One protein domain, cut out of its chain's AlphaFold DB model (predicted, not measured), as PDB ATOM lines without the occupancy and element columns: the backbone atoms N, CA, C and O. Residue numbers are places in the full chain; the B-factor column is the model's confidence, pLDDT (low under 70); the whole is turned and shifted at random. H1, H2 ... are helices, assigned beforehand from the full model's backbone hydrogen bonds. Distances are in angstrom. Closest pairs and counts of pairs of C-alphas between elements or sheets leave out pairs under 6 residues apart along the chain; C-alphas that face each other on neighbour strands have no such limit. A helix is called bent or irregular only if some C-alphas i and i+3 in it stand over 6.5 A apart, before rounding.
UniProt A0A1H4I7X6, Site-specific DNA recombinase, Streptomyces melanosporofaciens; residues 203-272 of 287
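What this domain is: This is residues 203 to 272 of the 287 residues of the protein "Site-specific DNA recombinase" of Streptomyces melanosporofaciens (UniProt A0A1H4I7X6). Three crossed helices, H1, H2 and H3, make a small body, H1 and H2 as a helical hairpin; H4 turns a corner at the end of H3 as an arm, where residues 261 to 272 stick out. Printed are 70 residues with four named helices, H1 to H4 in order, and no named strand: all helix. The whole is loose, radius of gyration of the C-alphas 15.7 A, spanning 46 by 31 by 17 A.

Where its parts are: H1, residues 203 to 213, begins at C-alpha 203 (-20.485, 27.474, 23.987) and measures 15.5 A. H2, residues 218 to 224, 10.5 A, is only just irregular: C-alphas 220 and 223 are 6.7 A apart. H3, residues 239 to 254, measures 22.5 A. H4, residues 256 to 270, 21.3 A, ends at C-alpha 270 (3.076, 16.542, 11.024).

How they stand to each other: H1 touches H2 at a steep tilt of 44 degrees, opposite ways; closest C-alphas Val 208 and Val 221, 6.6 A. H3, with residues 242 to 246 alone, touches H1, about perpendicular at 82 degrees; closest C-alphas Leu 205 and Ala 245, 7.0 A. H4 is close to but not clearly touching H3. Every O i to N i+4 pair is within hydrogen-bond range in H1, H3 and H4; in H2 1 of 3, with 2 of 4 O i to N i+3 pairs.

The domain as a whole: The printed part has no cut. The link from H2 to H3 is long. Residues 266, 270 and 272 have pLDDT under 70.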
ATOM      1  N   ASP A 203     -19.091  27.151  23.638       90.44
ATOM      2  CA  ASP A 203     -20.485  27.474  23.987       90.44
ATOM      3  C   ASP A 203     -20.607  28.726  24.870       90.44
ATOM      4  O   ASP A 203     -21.487  29.574  24.678       90.44
ATOM      5  N   MET A 204     -19.711  28.865  25.856       93.38
ATOM      6  CA  MET A 204     -19.672  30.043  26.723       93.38
ATOM      7  C   MET A 204     -19.286  31.283  25.917       93.38
ATOM      8  O   MET A 204     -19.888  32.338  26.106       93.38
ATOM      9  N   LEU A 205     -18.309  31.166  25.014       93.75
ATOM     10  CA  LEU A 205     -17.876  32.261  24.152       93.75
ATOM     11  C   LEU A 205     -19.002  32.708  23.212       93.75
ATOM     12  O   LEU A 205     -19.298  33.900  23.159       93.75
ATOM     13  N   HIS A 206     -19.692  31.775  22.556       93.19
ATOM     14  CA  HIS A 206     -20.857  32.070  21.722       93.19
ATOM     15  C   HIS A 206     -21.976  32.760  22.506       93.19
ATOM     16  O   HIS A 206     -22.557  33.739  22.031       93.19
ATOM     17  N   THR A 207     -22.244  32.301  23.732       93.50
ATOM     18  CA  THR A 207     -23.232  32.933  24.620       93.50
ATOM     19  C   THR A 207     -22.852  34.380  24.934       93.50
ATOM     20  O   THR A 207     -23.695  35.273  24.841       93.50
ATOM     21  N   VAL A 208     -21.577  34.629  25.252       94.88
ATOM     22  CA  VAL A 208     -21.060  35.979  25.526       94.88
ATOM     23  C   VAL A 208     -21.178  36.872  24.295       94.88
ATOM     24  O   VAL A 208     -21.683  37.986  24.411       94.88
ATOM     25  N   LEU A 209     -20.739  36.401  23.124       94.31
ATOM     26  CA  LEU A 209     -20.793  37.165  21.873       94.31
ATOM     27  C   LEU A 209     -22.233  37.564  21.527       94.31
ATOM     28  O   LEU A 209     -22.497  38.731  21.241       94.31
ATOM     29  N   ARG A 210     -23.175  36.618  21.635       94.94
ATOM     30  CA  ARG A 210     -24.597  36.848  21.349       94.94
ATOM     31  C   ARG A 210     -25.214  37.902  22.264       94.94
ATOM     32  O   ARG A 210     -25.882  38.810  21.783       94.94
ATOM     33  N   ARG A 211     -24.998  37.790  23.577       94.81
ATOM     34  CA  ARG A 211     -25.563  38.731  24.559       94.81
ATOM     35  C   ARG A 211     -24.931  40.113  24.469       94.81
ATOM     36  O   ARG A 211     -25.627  41.120  24.558       94.81
ATOM     37  N   ARG A 212     -23.627  40.172  24.190       94.50
ATOM     38  CA  ARG A 212     -22.924  41.435  23.963       94.50
ATOM     39  C   ARG A 212     -23.428  42.160  22.712       94.50
ATOM     40  O   ARG A 212     -23.547  43.379  22.739       94.50
ATOM     41  N   ALA A 213     -23.777  41.432  21.649       92.56
ATOM     42  CA  ALA A 213     -24.436  42.018  20.477       92.56
ATOM     43  C   ALA A 213     -25.828  42.597  20.807       92.56
ATOM     44  O   ALA A 213     -26.263  43.548  20.167       92.56
ATOM     45  N   GLY A 214     -26.497  42.069  21.839       92.44
ATOM     46  CA  GLY A 214     -27.736  42.612  22.406       92.44
ATOM     47  C   GLY A 214     -27.550  43.801  23.362       92.44
ATOM     48  O   GLY A 214     -28.539  44.290  23.900       92.44
ATOM     49  N   GLY A 215     -26.315  44.270  23.581       93.38
ATOM     50  CA  GLY A 215     -26.004  45.429  24.427       93.38
ATOM     51  C   GLY A 215     -25.662  45.114  25.888       93.38
ATOM     52  O   GLY A 215     -25.407  46.040  26.657       93.38
ATOM     53  N   GLU A 216     -25.617  43.840  26.291       94.12
ATOM     54  CA  GLU A 216     -25.215  43.457  27.650       94.12
ATOM     55  C   GLU A 216     -23.700  43.635  27.875       94.12
ATOM     56  O   GLU A 216     -22.865  43.301  27.026       94.12
ATOM     57  N   SER A 217     -23.335  44.127  29.062       94.00
ATOM     58  CA  SER A 217     -21.942  44.206  29.522       94.00
ATOM     59  C   SER A 217     -21.412  42.841  29.982       94.00
ATOM     60  O   SER A 217     -22.169  41.938  30.341       94.00
ATOM     61  N   VAL A 218     -20.086  42.670  30.011       92.31
ATOM     62  CA  VAL A 218     -19.460  41.396  30.420       92.31
ATOM     63  C   VAL A 218     -19.776  41.070  31.884       92.31
ATOM     64  O   VAL A 218     -19.934  39.903  32.239       92.31
ATOM     65  N   GLU A 219     -19.911  42.094  32.719       93.38
ATOM     66  CA  GLU A 219     -20.282  42.012  34.127       93.38
ATOM     67  C   GLU A 219     -21.701  41.469  34.320       93.38
ATOM     68  O   GLU A 219     -21.944  40.736  35.274       93.38
ATOM     69  N   GLN A 220     -22.620  41.788  33.403       92.88
ATOM     70  CA  GLN A 220     -23.994  41.278  33.417       92.88
ATOM     71  C   GLN A 220     -24.078  39.832  32.921       92.88
ATOM     72  O   GLN A 220     -24.882  39.059  33.428       92.88
ATOM     73  N   VAL A 221     -23.219  39.443  31.973       93.62
ATOM     74  CA  VAL A 221     -23.205  38.083  31.408       93.62
ATOM     75  C   VAL A 221     -22.484  37.077  32.317       93.62
ATOM     76  O   VAL A 221     -22.844  35.903  32.369       93.62
ATOM     77  N   GLN A 222     -21.447  37.507  33.041       94.81
ATOM     78  CA  GLN A 222     -20.579  36.627  33.836       94.81
ATOM     79  C   GLN A 222     -21.300  35.740  34.881       94.81
ATOM     80  O   GLN A 222     -20.901  34.570  35.005       94.81
ATOM     81  N   PRO A 223     -22.328  36.217  35.612       94.75
ATOM     82  CA  PRO A 223     -23.064  35.419  36.596       94.75
ATOM     83  C   PRO A 223     -23.793  34.202  36.008       94.75
ATOM     84  O   PRO A 223     -23.992  33.212  36.712       94.75
ATOM     85  N   ASP A 224     -24.111  34.233  34.715       92.00
ATOM     86  CA  ASP A 224     -24.843  33.159  34.035       92.00
ATOM     87  C   ASP A 224     -23.912  32.085  33.451       92.00
ATOM     88  O   ASP A 224     -24.348  31.009  33.037       92.00
ATOM     89  N   LEU A 225     -22.606  32.353  33.421       92.44
ATOM     90  CA  LEU A 225     -21.611  31.435  32.885       92.44
ATOM     91  C   LEU A 225     -21.088  30.498  33.972       92.44
ATOM     92  O   LEU A 225     -20.503  30.942  34.959       92.44
ATOM     93  N   ILE A 226     -21.197  29.188  33.749       93.19
ATOM     94  CA  ILE A 226     -20.729  28.163  34.690       93.19
ATOM     95  C   ILE A 226     -19.587  27.363  34.069       93.19
ATOM     96  O   ILE A 226     -19.716  26.810  32.981       93.19
ATOM     97  N   ILE A 227     -18.469  27.247  34.792       92.00
ATOM     98  CA  ILE A 227     -17.336  26.423  34.360       92.00
ATOM     99  C   ILE A 227     -17.722  24.931  34.455       92.00
ATOM    100  O   ILE A 227     -18.017  24.455  35.561       92.00
ATOM    101  N   PRO A 228     -17.661  24.155  33.354       87.38
ATOM    102  CA  PRO A 228     -18.154  22.775  33.338       87.38
ATOM    103  C   PRO A 228     -17.157  21.754  33.907       87.38
ATOM    104  O   PRO A 228     -17.562  20.706  34.422       87.38
ATOM    105  N   THR A 229     -15.850  22.034  33.846       85.62
ATOM    106  CA  THR A 229     -14.789  21.064  34.168       85.62
ATOM    107  C   THR A 229     -13.655  21.660  35.016       85.62
ATOM    108  O   THR A 229     -13.524  22.870  35.208       85.62
ATOM    109  N   GLY A 230     -12.815  20.785  35.578       84.00
ATOM    110  CA  GLY A 230     -11.612  21.172  36.319       84.00
ATOM    111  C   GLY A 230     -11.850  21.633  37.763       84.00
ATOM    112  O   GLY A 230     -12.926  21.494  38.337       84.00
ATOM    113  N   LYS A 231     -10.798  22.187  38.384       82.44
ATOM    114  CA  LYS A 231     -10.782  22.532  39.823       82.44
ATOM    115  C   LYS A 231     -11.807  23.595  40.240       82.44
ATOM    116  O   LYS A 231     -12.087  23.715  41.427       82.44
ATOM    117  N   ARG A 232     -12.302  24.405  39.299       85.69
ATOM    118  CA  ARG A 232     -13.282  25.478  39.546       85.69
ATOM    119  C   ARG A 232     -14.666  25.156  38.970       85.69
ATOM    120  O   ARG A 232     -15.450  26.077  38.772       85.69
ATOM    121  N   LYS A 233     -14.956  23.878  38.703       89.38
ATOM    122  CA  LYS A 233     -16.271  23.429  38.234       89.38
ATOM    123  C   LYS A 233     -17.393  23.996  39.114       89.38
ATOM    124  O   LYS A 233     -17.270  23.990  40.339       89.38
ATOM    125  N   GLY A 234     -18.459  24.486  38.484       89.75
ATOM    126  CA  GLY A 234     -19.618  25.064  39.171       89.75
ATOM    127  C   GLY A 234     -19.441  26.513  39.636       89.75
ATOM    128  O   GLY A 234     -20.371  27.077  40.196       89.75
ATOM    129  N   ARG A 235     -18.269  27.127  39.427       92.44
ATOM    130  CA  ARG A 235     -18.050  28.559  39.680       92.44
ATOM    131  C   ARG A 235     -18.127  29.355  38.386       92.44
ATOM    132  O   ARG A 235     -17.883  28.816  37.307       92.44
ATOM    133  N   ASN A 236     -18.351  30.656  38.525       93.69
ATOM    134  CA  ASN A 236     -18.301  31.593  37.416       93.69
ATOM    135  C   ASN A 236     -16.856  31.867  36.961       93.69
ATOM    136  O   ASN A 236     -15.935  31.930  37.793       93.69
ATOM    137  N   PRO A 237     -16.620  32.045  35.649       93.50
ATOM    138  CA  PRO A 237     -15.331  32.493  35.143       93.50
ATOM    139  C   PRO A 237     -15.028  33.917  35.616       93.50
ATOM    140  O   PRO A 237     -15.923  34.705  35.899       93.50
ATOM    141  N   SER A 238     -13.746  34.276  35.703       92.88
ATOM    142  CA  SER A 238     -13.390  35.671  35.984       92.88
ATOM    143  C   SER A 238     -13.688  36.553  34.774       92.88
ATOM    144  O   SER A 238     -13.464  36.116  33.645       92.88
ATOM    145  N   VAL A 239     -14.083  37.806  35.005       93.62
ATOM    146  CA  VAL A 239     -14.298  38.814  33.950       93.62
ATOM    147  C   VAL A 239     -13.071  38.923  33.026       93.62
ATOM    148  O   VAL A 239     -13.189  38.874  31.806       93.62
ATOM    149  N   ALA A 240     -11.858  38.894  33.591       93.19
ATOM    150  CA  ALA A 240     -10.608  38.886  32.826       93.19
ATOM    151  C   ALA A 240     -10.401  37.638  31.942       93.19
ATOM    152  O   ALA A 240      -9.630  37.683  30.985       93.19
ATOM    153  N   SER A 241     -11.009  36.495  32.272       91.75
ATOM    154  CA  SER A 241     -10.988  35.305  31.407       91.75
ATOM    155  C   SER A 241     -11.917  35.481  30.212       91.75
ATOM    156  O   SER A 241     -11.553  35.070  29.116       91.75
ATOM    157  N   ILE A 242     -13.071  36.119  30.423       93.81
ATOM    158  CA  ILE A 242     -14.035  36.417  29.362       93.81
ATOM    159  C   ILE A 242     -13.428  37.426  28.383       93.81
ATOM    160  O   ILE A 242     -13.381  37.152  27.189       93.81
ATOM    161  N   TYR A 243     -12.857  38.531  28.875       94.25
ATOM    162  CA  TYR A 243     -12.182  39.509  28.011       94.25
ATOM    163  C   TYR A 243     -11.013  38.916  27.223       94.25
ATOM    164  O   TYR A 243     -10.843  39.241  26.053       94.25
ATOM    165  N   ARG A 244     -10.229  38.012  27.825       93.50
ATOM    166  CA  ARG A 244      -9.172  37.293  27.097       93.50
ATOM    167  C   ARG A 244      -9.733  36.423  25.976       93.50
ATOM    168  O   ARG A 244      -9.176  36.439  24.887       93.50
ATOM    169  N   ALA A 245     -10.824  35.702  26.225       92.75
ATOM    170  CA  ALA A 245     -11.471  34.887  25.199       92.75
ATOM    171  C   ALA A 245     -12.040  35.747  24.056       92.75
ATOM    172  O   ALA A 245     -11.848  35.412  22.893       92.75
ATOM    173  N   LEU A 246     -12.656  36.891  24.376       93.50
ATOM    174  CA  LEU A 246     -13.144  37.853  23.381       93.50
ATOM    175  C   LEU A 246     -12.010  38.466  22.551       93.50
ATOM    176  O   LEU A 246     -12.141  38.590  21.339       93.50
ATOM    177  N   ALA A 247     -10.893  38.831  23.183       91.69
ATOM    178  CA  ALA A 247      -9.733  39.372  22.479       91.69
ATOM    179  C   ALA A 247      -9.102  38.334  21.537       91.69
ATOM    180  O   ALA A 247      -8.738  38.667  20.415       91.69
ATOM    181  N   GLU A 248      -8.999  37.075  21.967       88.81
ATOM    182  CA  GLU A 248      -8.529  35.981  21.111       88.81
ATOM    183  C   GLU A 248      -9.491  35.705  19.947       88.81
ATOM    184  O   GLU A 248      -9.036  35.498  18.827       88.81
ATOM    185  N   HIS A 249     -10.807  35.772  20.172       90.56
ATOM    186  CA  HIS A 249     -11.798  35.679  19.096       90.56
ATOM    187  C   HIS A 249     -11.639  36.813  18.075       90.56
ATOM    188  O   HIS A 249     -11.520  36.551  16.885       90.56
ATOM    189  N   ALA A 250     -11.552  38.062  18.541       89.75
ATOM    190  CA  ALA A 250     -11.393  39.224  17.672       89.75
ATOM    191  C   ALA A 250     -10.104  39.157  16.836       89.75
ATOM    192  O   ALA A 250     -10.113  39.506  15.660       89.75
ATOM    193  N   LYS A 251      -8.997  38.660  17.408       85.69
ATOM    194  CA  LYS A 251      -7.759  38.417  16.647       85.69
ATOM    195  C   LYS A 251      -7.949  37.370  15.551       85.69
ATOM    196  O   LYS A 251      -7.425  37.554  14.458       85.69
ATOM    197  N   ARG A 252      -8.672  36.280  15.834       84.88
ATOM    198  CA  ARG A 252      -8.956  35.233  14.838       84.88
ATOM    199  C   ARG A 252      -9.812  35.765  13.691       84.88
ATOM    200  O   ARG A 252      -9.546  35.418  12.550       84.88
ATOM    201  N   GLU A 253     -10.788  36.622  13.987       86.75
ATOM    202  CA  GLU A 253     -11.610  37.276  12.959       86.75
ATOM    203  C   GLU A 253     -10.829  38.312  12.142       86.75
ATOM    204  O   GLU A 253     -11.045  38.428  10.940       86.75
ATOM    205  N   ALA A 254      -9.918  39.059  12.772       85.69
ATOM    206  CA  ALA A 254      -9.127  40.085  12.094       85.69
ATOM    207  C   ALA A 254      -8.060  39.504  11.146       85.69
ATOM    208  O   ALA A 254      -7.732  40.137  10.141       85.69
ATOM    209  N   TYR A 255      -7.533  38.315  11.461       83.25
ATOM    210  CA  TYR A 255      -6.435  37.675  10.728       83.25
ATOM    211  C   TYR A 255      -6.751  36.209  10.380       83.25
ATOM    212  O   TYR A 255      -6.071  35.297  10.870       83.25
ATOM    213  N   PRO A 256      -7.770  35.945   9.541       80.94
ATOM    214  CA  PRO A 256      -8.126  34.583   9.145       80.94
ATOM    215  C   PRO A 256      -6.971  33.892   8.406       80.94
ATOM    216  O   PRO A 256      -6.677  32.730   8.681       80.94
ATOM    217  N   GLU A 257      -6.231  34.633   7.573       80.88
ATOM    218  CA  GLU A 257      -5.053  34.131   6.861       80.88
ATOM    219  C   GLU A 257      -3.938  33.635   7.802       80.88
ATOM    220  O   GLU A 257      -3.235  32.676   7.491       80.88
ATOM    221  N   ALA A 258      -3.795  34.237   8.988       77.25
ATOM    222  CA  ALA A 258      -2.813  33.796   9.971       77.25
ATOM    223  C   ALA A 258      -3.222  32.455  10.587       77.25
ATOM    224  O   ALA A 258      -2.370  31.596  10.802       77.25
ATOM    225  N   VAL A 259      -4.516  32.249  10.849       76.44
ATOM    226  CA  VAL A 259      -5.042  30.981  11.376       76.44
ATOM    227  C   VAL A 259      -4.870  29.865  10.346       76.44
ATOM    228  O   VAL A 259      -4.353  28.802  10.689       76.44
ATOM    229  N   GLU A 260      -5.220  30.126   9.085       76.88
ATOM    230  CA  GLU A 260      -5.013  29.190   7.974       76.88
ATOM    231  C   GLU A 260      -3.535  28.837   7.795       76.88
ATOM    232  O   GLU A 260      -3.194  27.656   7.725       76.88
ATOM    233  N   GLN A 261      -2.641  29.832   7.826       78.25
ATOM    234  CA  GLN A 261      -1.200  29.599   7.776       78.25
ATOM    235  C   GLN A 261      -0.718  28.776   8.975       78.25
ATOM    236  O   GLN A 261       0.104  27.883   8.815       78.25
ATOM    237  N   THR A 262      -1.250  29.015  10.177       77.94
ATOM    238  CA  THR A 262      -0.879  28.228  11.363       77.94
ATOM    239  C   THR A 262      -1.330  26.770  11.225       77.94
ATOM    240  O   THR A 262      -0.603  25.864  11.627       77.94
ATOM    241  N   HIS A 263      -2.508  26.525  10.640       79.50
ATOM    242  CA  HIS A 263      -2.983  25.174  10.326       79.50
ATOM    243  C   HIS A 263      -2.119  24.502   9.248       79.50
ATOM    244  O   HIS A 263      -1.810  23.318   9.378       79.50
ATOM    245  N   ALA A 264      -1.702  25.247   8.221       78.75
ATOM    246  CA  ALA A 264      -0.811  24.756   7.172       78.75
ATOM    247  C   ALA A 264       0.591  24.428   7.715       78.75
ATOM    248  O   ALA A 264       1.090  23.328   7.483       78.75
ATOM    249  N   ASP A 265       1.187  25.324   8.509       76.62
ATOM    250  CA  ASP A 265       2.465  25.110   9.200       76.62
ATOM    251  C   ASP A 265       2.385  23.872  10.110       76.62
ATOM    252  O   ASP A 265       3.302  23.052  10.154       76.62
ATOM    253  N   PHE A 266       1.267  23.706  10.825       69.81
ATOM    254  CA  PHE A 266       1.032  22.538  11.670       69.81
ATOM    255  C   PHE A 266       0.934  21.242  10.854       69.81
ATOM    256  O   PHE A 266       1.532  20.237  11.237       69.81
ATOM    257  N   ALA A 267       0.225  21.258   9.723       77.25
ATOM    258  CA  ALA A 267       0.131  20.111   8.824       77.25
ATOM    259  C   ALA A 267       1.500  19.728   8.231       77.25
ATOM    260  O   ALA A 267       1.828  18.544   8.197       77.25
ATOM    261  N   ALA A 268       2.321  20.714   7.850       75.75
ATOM    262  CA  ALA A 268       3.689  20.507   7.363       75.75
ATOM    263  C   ALA A 268       4.595  19.865   8.434       75.75
ATOM    264  O   ALA A 268       5.288  18.881   8.168       75.75
ATOM    265  N   LEU A 269       4.511  20.338   9.684       72.06
ATOM    266  CA  LEU A 269       5.234  19.734  10.808       72.06
ATOM    267  C   LEU A 269       4.817  18.275  11.060       72.06
ATOM    268  O   LEU A 269       5.660  17.450  11.415       72.06
ATOM    269  N   GLN A 270       3.542  17.924  10.851       67.50
ATOM    270  CA  GLN A 270       3.076  16.542  11.024       67.50
ATOM    271  C   GLN A 270       3.687  15.564  10.009       67.50
ATOM    272  O   GLN A 270       3.917  14.403  10.356       67.50
ATOM    273  N   ILE A 271       3.981  16.023   8.789       76.25
ATOM    274  CA  ILE A 271       4.609  15.217   7.727       76.25
ATOM    275  C   ILE A 271       6.147  15.282   7.740       76.25
ATOM    276  O   ILE A 271       6.790  14.696   6.873       76.25
ATOM    277  N   GLY A 272       6.744  15.920   8.754       67.31
ATOM    278  CA  GLY A 272       8.199  16.012   8.919       67.31
ATOM    279  C   GLY A 272       8.863  17.075   8.042       67.31
ATOM    280  O   GLY A 272      10.079  17.046   7.866       67.31
TER     281      GLY A 272